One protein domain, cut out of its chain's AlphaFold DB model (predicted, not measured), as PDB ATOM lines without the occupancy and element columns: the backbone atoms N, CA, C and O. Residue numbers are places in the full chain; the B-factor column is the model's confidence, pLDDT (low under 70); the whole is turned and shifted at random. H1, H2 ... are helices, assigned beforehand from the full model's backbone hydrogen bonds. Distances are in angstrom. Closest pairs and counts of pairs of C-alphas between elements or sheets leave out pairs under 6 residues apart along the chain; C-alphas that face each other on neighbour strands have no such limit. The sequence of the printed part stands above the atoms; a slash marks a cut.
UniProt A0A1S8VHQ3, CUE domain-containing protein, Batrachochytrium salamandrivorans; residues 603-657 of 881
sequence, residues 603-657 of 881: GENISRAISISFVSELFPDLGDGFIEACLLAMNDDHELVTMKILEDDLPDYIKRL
ATOM      1  N   GLY A 603     -17.778  10.915   3.530       50.53
ATOM      2  CA  GLY A 603     -18.528   9.748   3.049       50.53
ATOM      3  C   GLY A 603     -18.299   9.506   1.551       50.53
ATOM      4  O   GLY A 603     -17.908   8.407   1.153       50.53
ATOM      5  N   GLU A 604     -18.409  10.563   0.740       54.25
ATOM      6  CA  GLU A 604     -18.069  10.542  -0.690       54.25
ATOM      7  C   GLU A 604     -16.591  10.202  -0.931       54.25
ATOM      8  O   GLU A 604     -16.283   9.376  -1.788       54.25
ATOM      9  N   ASN A 605     -15.659  10.763  -0.151       59.78
ATOM     10  CA  ASN A 605     -14.233  10.445  -0.308       59.78
ATOM     11  C   ASN A 605     -13.883   9.008   0.111       59.78
ATOM     12  O   ASN A 605     -12.962   8.430  -0.471       59.78
ATOM     13  N   ILE A 606     -14.589   8.425   1.088       68.06
ATOM     14  CA  ILE A 606     -14.425   7.019   1.488       68.06
ATOM     15  C   ILE A 606     -14.997   6.100   0.403       68.06
ATOM     16  O   ILE A 606     -14.295   5.195  -0.044       68.06
ATOM     17  N   SER A 607     -16.212   6.371  -0.086       69.94
ATOM     18  CA  SER A 607     -16.835   5.610  -1.181       69.94
ATOM     19  C   SER A 607     -15.992   5.658  -2.465       69.94
ATOM     20  O   SER A 607     -15.728   4.634  -3.101       69.94
ATOM     21  N   ARG A 608     -15.451   6.838  -2.793       73.56
ATOM     22  CA  ARG A 608     -14.559   7.034  -3.939       73.56
ATOM     23  C   ARG A 608     -13.215   6.334  -3.752       73.56
ATOM     24  O   ARG A 608     -12.708   5.745  -4.697       73.56
ATOM     25  N   ALA A 609     -12.655   6.321  -2.542       75.31
ATOM     26  CA  ALA A 609     -11.432   5.567  -2.252       75.31
ATOM     27  C   ALA A 609     -11.628   4.045  -2.391       75.31
ATOM     28  O   ALA A 609     -10.744   3.370  -2.916       75.31
ATOM     29  N   ILE A 610     -12.786   3.514  -1.980       78.00
ATOM     30  CA  ILE A 610     -13.145   2.096  -2.156       78.00
ATOM     31  C   ILE A 610     -13.296   1.766  -3.647       78.00
ATOM     32  O   ILE A 610     -12.725   0.789  -4.126       78.00
ATOM     33  N   SER A 611     -13.987   2.625  -4.399       76.94
ATOM     34  CA  SER A 611     -14.197   2.456  -5.843       76.94
ATOM     35  C   SER A 611     -12.887   2.516  -6.638       76.94
ATOM     36  O   SER A 611     -12.681   1.726  -7.558       76.94
ATOM     37  N   ILE A 612     -11.953   3.393  -6.245       79.69
ATOM     38  CA  ILE A 612     -10.599   3.438  -6.818       79.69
ATOM     39  C   ILE A 612      -9.850   2.130  -6.532       79.69
ATOM     40  O   ILE A 612      -9.218   1.596  -7.440       79.69
ATOM     41  N   SER A 613      -9.948   1.589  -5.311       79.00
ATOM     42  CA  SER A 613      -9.310   0.315  -4.950       79.00
ATOM     43  C   SER A 613      -9.808  -0.835  -5.827       79.00
ATOM     44  O   SER A 613      -9.001  -1.619  -6.314       79.00
ATOM     45  N   PHE A 614     -11.115  -0.898  -6.095       79.00
ATOM     46  CA  PHE A 614     -11.715  -1.958  -6.910       79.00
ATOM     47  C   PHE A 614     -11.239  -1.916  -8.372       79.00
ATOM     48  O   PHE A 614     -10.876  -2.938  -8.950       79.00
ATOM     49  N   VAL A 615     -11.169  -0.721  -8.972       78.88
ATOM     50  CA  VAL A 615     -10.656  -0.554 -10.346       78.88
ATOM     51  C   VAL A 615      -9.136  -0.772 -10.407       78.88
ATOM     52  O   VAL A 615      -8.639  -1.348 -11.375       78.88
ATOM     53  N   SER A 616      -8.394  -0.358  -9.375       79.69
ATOM     54  CA  SER A 616      -6.937  -0.540  -9.271       79.69
ATOM     55  C   SER A 616      -6.543  -2.019  -9.125       79.69
ATOM     56  O   SER A 616      -5.578  -2.464  -9.745       79.69
ATOM     57  N   GLU A 617      -7.336  -2.822  -8.405       77.94
ATOM     58  CA  GLU A 617      -7.151  -4.280  -8.318       77.94
ATOM     59  C   GLU A 617      -7.300  -4.983  -9.677       77.94
ATOM     60  O   GLU A 617      -6.582  -5.945  -9.961       77.94
ATOM     61  N   LEU A 618      -8.195  -4.487 -10.538       81.06
ATOM     62  CA  LEU A 618      -8.409  -5.021 -11.886       81.06
ATOM     63  C   LEU A 618      -7.359  -4.525 -12.895       81.06
ATOM     64  O   LEU A 618      -6.994  -5.263 -13.813       81.06
ATOM     65  N   PHE A 619      -6.842  -3.303 -12.717       78.56
ATOM     66  CA  PHE A 619      -5.853  -2.679 -13.602       78.56
ATOM     67  C   PHE A 619      -4.681  -2.055 -12.823       78.56
ATOM     68  O   PHE A 619      -4.598  -0.831 -12.704       78.56
ATOM     69  N   PRO A 620      -3.699  -2.865 -12.385       74.00
ATOM     70  CA  PRO A 620      -2.577  -2.395 -11.560       74.00
ATOM     71  C   PRO A 620      -1.640  -1.395 -12.257       74.00
ATOM     72  O   PRO A 620      -0.807  -0.756 -11.617       74.00
ATOM     73  N   ASP A 621      -1.730  -1.292 -13.586       73.50
ATOM     74  CA  ASP A 621      -0.893  -0.413 -14.408       73.50
ATOM     75  C   ASP A 621      -1.433   1.030 -14.508       73.50
ATOM     76  O   ASP A 621      -0.738   1.902 -15.050       73.50
ATOM     77  N   LEU A 622      -2.658   1.282 -14.019       79.75
ATOM     78  CA  LEU A 622      -3.319   2.591 -14.029       79.75
ATOM     79  C   LEU A 622      -3.071   3.345 -12.717       79.75
ATOM     80  O   LEU A 622      -3.093   2.774 -11.634       79.75
ATOM     81  N   GLY A 623      -2.826   4.652 -12.816       78.19
ATOM     82  CA  GLY A 623      -2.631   5.509 -11.649       78.19
ATOM     83  C   GLY A 623      -3.952   5.870 -10.969       78.19
ATOM     84  O   GLY A 623      -4.923   6.226 -11.638       78.19
ATOM     85  N   ASP A 624      -3.970   5.864  -9.638       77.19
ATOM     86  CA  ASP A 624      -5.157   6.163  -8.825       77.19
ATOM     87  C   ASP A 624      -5.808   7.522  -9.151       77.19
ATOM     88  O   ASP A 624      -7.026   7.657  -9.091       77.19
ATOM     89  N   GLY A 625      -5.020   8.531  -9.550       74.62
ATOM     90  CA  GLY A 625      -5.533   9.847  -9.950       74.62
ATOM     91  C   GLY A 625      -6.178   9.855 -11.340       74.62
ATOM     92  O   GLY A 625      -7.077  10.652 -11.606       74.62
ATOM     93  N   PHE A 626      -5.760   8.950 -12.229       80.31
ATOM     94  CA  PHE A 626      -6.428   8.729 -13.512       80.31
ATOM     95  C   PHE A 626      -7.764   8.002 -13.311       80.31
ATOM     96  O   PHE A 626      -8.768   8.388 -13.909       80.31
ATOM     97  N   ILE A 627      -7.792   7.002 -12.424       80.19
ATOM     98  CA  ILE A 627      -9.011   6.276 -12.038       80.19
ATOM     99  C   ILE A 627     -10.015   7.228 -11.372       80.19
ATOM    100  O   ILE A 627     -11.188   7.225 -11.730       80.19
ATOM    101  N   GLU A 628      -9.555   8.110 -10.480       80.50
ATOM    102  CA  GLU A 628     -10.394   9.131  -9.837       80.50
ATOM    103  C   GLU A 628     -11.026  10.092 -10.858       80.50
ATOM    104  O   GLU A 628     -12.222  10.367 -10.790       80.50
ATOM    105  N   ALA A 629     -10.272  10.540 -11.868       74.56
ATOM    106  CA  ALA A 629     -10.812  11.364 -12.954       74.56
ATOM    107  C   ALA A 629     -11.834  10.610 -13.830       74.56
ATOM    108  O   ALA A 629     -12.791  11.217 -14.315       74.56
ATOM    109  N   CYS A 630     -11.655   9.297 -14.020       73.94
ATOM    110  CA  CYS A 630     -12.625   8.448 -14.719       73.94
ATOM    111  C   CYS A 630     -13.918   8.274 -13.910       73.94
ATOM    112  O   CYS A 630     -15.002   8.365 -14.481       73.94
ATOM    113  N   LEU A 631     -13.814   8.081 -12.593       76.38
ATOM    114  CA  LEU A 631     -14.965   7.968 -11.693       76.38
ATOM    115  C   LEU A 631     -15.753   9.281 -11.617       76.38
ATOM    116  O   LEU A 631     -16.974   9.260 -11.719       76.38
ATOM    117  N   LEU A 632     -15.071  10.429 -11.566       77.38
ATOM    118  CA  LEU A 632     -15.723  11.745 -11.599       77.38
ATOM    119  C   LEU A 632     -16.497  11.993 -12.900       77.38
ATOM    120  O   LEU A 632     -17.559  12.608 -12.891       77.38
ATOM    121  N   ALA A 633     -15.976  11.512 -14.026       71.88
ATOM    122  CA  ALA A 633     -16.646  11.626 -15.314       71.88
ATOM    123  C   ALA A 633     -17.887  10.733 -15.434       71.88
ATOM    124  O   ALA A 633     -18.826  11.086 -16.147       71.88
ATOM    125  N   MET A 634     -17.864   9.580 -14.766       71.31
ATOM    126  CA  MET A 634     -18.863   8.513 -14.864       71.31
ATOM    127  C   MET A 634     -19.731   8.404 -13.596       71.31
ATOM    128  O   MET A 634     -20.318   7.357 -13.346       71.31
ATOM    129  N   ASN A 635     -19.827   9.483 -12.809       74.62
ATOM    130  CA  ASN A 635     -20.686   9.591 -11.623       74.62
ATOM    131  C   ASN A 635     -20.459   8.486 -10.562       74.62
ATOM    132  O   ASN A 635     -21.415   7.923 -10.039       74.62
ATOM    133  N   ASP A 636     -19.192   8.173 -10.267       72.38
ATOM    134  CA  ASP A 636     -18.724   7.173  -9.285       72.38
ATOM    135  C   ASP A 636     -19.115   5.709  -9.534       72.38
ATOM    136  O   ASP A 636     -18.953   4.861  -8.655       72.38
ATOM    137  N   ASP A 637     -19.552   5.373 -10.745       74.88
ATOM    138  CA  ASP A 637     -19.807   3.986 -11.134       74.88
ATOM    139  C   ASP A 637     -18.511   3.283 -11.586       74.88
ATOM    140  O   ASP A 637     -17.966   3.533 -12.667       74.88
ATOM    141  N   HIS A 638     -18.001   2.381 -10.748       78.25
ATOM    142  CA  HIS A 638     -16.770   1.634 -11.011       78.25
ATOM    143  C   HIS A 638     -16.938   0.503 -12.044       78.25
ATOM    144  O   HIS A 638     -15.952   0.124 -12.691       78.25
ATOM    145  N   GLU A 639     -18.153  -0.013 -12.256       80.62
ATOM    146  CA  GLU A 639     -18.435  -1.034 -13.272       80.62
ATOM    147  C   GLU A 639     -18.420  -0.401 -14.662       80.62
ATOM    148  O   GLU A 639     -17.759  -0.899 -15.583       80.62
ATOM    149  N   LEU A 640     -19.065   0.763 -14.793       79.56
ATOM    150  CA  LEU A 640     -19.082   1.528 -16.034       79.56
ATOM    151  C   LEU A 640     -17.676   2.005 -16.415       79.56
ATOM    152  O   LEU A 640     -17.289   1.902 -17.579       79.56
ATOM    153  N   VAL A 641     -16.877   2.462 -15.443       78.69
ATOM    154  CA  VAL A 641     -15.470   2.834 -15.669       78.69
ATOM    155  C   VAL A 641     -14.651   1.634 -16.145       78.69
ATOM    156  O   VAL A 641     -13.924   1.750 -17.131       78.69
ATOM    157  N   THR A 642     -14.810   0.469 -15.512       79.50
ATOM    158  CA  THR A 642     -14.143  -0.779 -15.921       79.50
ATOM    159  C   THR A 642     -14.491  -1.152 -17.364       79.50
ATOM    160  O   THR A 642     -13.593  -1.387 -18.176       79.50
ATOM    161  N   MET A 643     -15.782  -1.138 -17.716       81.50
ATOM    162  CA  MET A 643     -16.265  -1.431 -19.069       81.50
ATOM    163  C   MET A 643     -15.716  -0.436 -20.100       81.50
ATOM    164  O   MET A 643     -15.224  -0.836 -21.153       81.50
ATOM    165  N   LYS A 644     -15.726   0.864 -19.783       75.81
ATOM    166  CA  LYS A 644     -15.272   1.919 -20.699       75.81
ATOM    167  C   LYS A 644     -13.757   1.927 -20.913       75.81
ATOM    168  O   LYS A 644     -13.298   2.283 -21.998       75.81
ATOM    169  N   ILE A 645     -12.986   1.515 -19.904       79.88
ATOM    170  CA  ILE A 645     -11.535   1.295 -20.010       79.88
ATOM    171  C   ILE A 645     -11.241   0.072 -20.891       79.88
ATOM    172  O   ILE A 645     -10.349   0.145 -21.734       79.88
ATOM    173  N   LEU A 646     -12.003  -1.020 -20.749       79.00
ATOM    174  CA  LEU A 646     -11.879  -2.224 -21.586       79.00
ATOM    175  C   LEU A 646     -12.217  -1.965 -23.060       79.00
ATOM    176  O   LEU A 646     -11.581  -2.531 -23.947       79.00
ATOM    177  N   GLU A 647     -13.202  -1.108 -23.320       76.44
ATOM    178  CA  GLU A 647     -13.646  -0.733 -24.669       76.44
ATOM    179  C   GLU A 647     -12.829   0.425 -25.289       76.44
ATOM    180  O   GLU A 647     -13.091   0.812 -26.428       76.44
ATOM    181  N   ASP A 648     -11.842   0.984 -24.566       67.25
ATOM    182  CA  ASP A 648     -11.048   2.179 -24.936       67.25
ATOM    183  C   ASP A 648     -11.910   3.423 -25.306       67.25
ATOM    184  O   ASP A 648     -11.450   4.385 -25.941       67.25
ATOM    185  N   ASP A 649     -13.170   3.464 -24.861       71.81
ATOM    186  CA  ASP A 649     -14.164   4.481 -25.234       71.81
ATOM    187  C   ASP A 649     -14.279   5.625 -24.207       71.81
ATOM    188  O   ASP A 649     -15.347   6.062 -23.795       71.81
ATOM    189  N   LEU A 650     -13.139   6.132 -23.747       76.81
ATOM    190  CA  LEU A 650     -13.103   7.221 -22.766       76.81
ATOM    191  C   LEU A 650     -13.401   8.592 -23.419       76.81
ATOM    192  O   LEU A 650     -13.007   8.816 -24.572       76.81
ATOM    193  N   PRO A 651     -14.026   9.545 -22.702       73.75
ATOM    194  CA  PRO A 651     -14.198  10.917 -23.177       73.75
ATOM    195  C   PRO A 651     -12.871  11.588 -23.576       73.75
ATOM    196  O   PRO A 651     -11.836  11.376 -22.938       73.75
ATOM    197  N   ASP A 652     -12.895  12.448 -24.600       65.62
ATOM    198  CA  ASP A 652     -11.692  13.069 -25.190       65.62
ATOM    199  C   ASP A 652     -10.831  13.854 -24.192       65.62
ATOM    200  O   ASP A 652      -9.618  13.985 -24.380       65.62
ATOM    201  N   TYR A 653     -11.447  14.387 -23.133       68.25
ATOM    202  CA  TYR A 653     -10.736  15.100 -22.079       68.25
ATOM    203  C   TYR A 653      -9.940  14.153 -21.176       68.25
ATOM    204  O   TYR A 653      -8.850  14.539 -20.778       68.25
ATOM    205  N   ILE A 654     -10.407  12.918 -20.948       69.12
ATOM    206  CA  ILE A 654      -9.750  11.887 -20.120       69.12
ATOM    207  C   ILE A 654      -8.680  11.137 -20.912       69.12
ATOM    208  O   ILE A 654      -7.602  10.868 -20.393       69.12
ATOM    209  N   LYS A 655      -8.919  10.883 -22.208       69.00
ATOM    210  CA  LYS A 655      -7.934  10.259 -23.118       69.00
ATOM    211  C   LYS A 655      -6.606  11.023 -23.198       69.00
ATOM    212  O   LYS A 655      -5.591  10.434 -23.559       69.00
ATOM    213  N   ARG A 656      -6.619  12.327 -22.898       70.69
ATOM    214  CA  ARG A 656      -5.435  13.201 -22.891       70.69
ATOM    215  C   ARG A 656      -4.708  13.252 -21.541       70.69
ATOM    216  O   ARG A 656      -3.608  13.801 -21.511       70.69
ATOM    217  N   LEU A 657      -5.288  12.732 -20.452       73.56
ATOM    218  CA  LEU A 657      -4.596  12.634 -19.162       73.56
ATOM    219  C   LEU A 657      -3.576  11.491 -19.173       73.56
ATOM    220  O   LEU A 657      -3.732  10.490 -19.872       73.56
TER     221      LEU A 657
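Overview. This is residues 603 to 657 of the 881 residues of the protein "CUE domain-containing protein" of Batrachochytrium salamandrivorans (UniProt A0A1S8VHQ3). A small cluster of three crossed helices: the long H1, with H2 packed steeply across it and H3 on its residues 611 to 615, then a tail, residues 647 to 657, with no named element. The printed part has 55 residues with three named helices, H1, H2, H3 in order, and no named strand; the class is all helix. It is compact, radius of gyration of the C-alphas 10.2 A, spanning 29 by 20 by 18 A.

Arrangement. Start at H1, residues 603 to 618. It touches H2, residues 624 to 633, at a steep tilt of 64 degrees, opposite ways; look at the closest C-alphas, Ile 612 and Ile 627, 6.2 A apart. With residues 611 to 615 alone, H1 touches H3, residues 638 to 646, the same way at 35.5 degrees, only just steep; C-alphas 611 and 638 are closest, 5.8 A. H2 and H3 only just touch, with 3 pairs of C-alphas within 8 A, closest Cys 630 and Val 641 at 6.4 A, about perpendicular at 75 degrees. In H1, H2 and H3 every O i to N i+4 pair is within hydrogen-bond range.

Along the chain. Find C-alpha 603 at (-18.528, 9.748, 3.049); H1 runs 23.3 A from there to C-alpha 618. H2 covers 14.3 A, and H3 12.3 A, ending at C-alpha 646, (-11.879, -2.224, -21.586).

Size, cuts and confidence. The C-alphas of Gly 603 and Glu 647 are farthest apart, 30.0 A. The printed part has no cut, and both links are tight. Look for pLDDT under 70 at residues 603 to 607, 648 and 652 to 655.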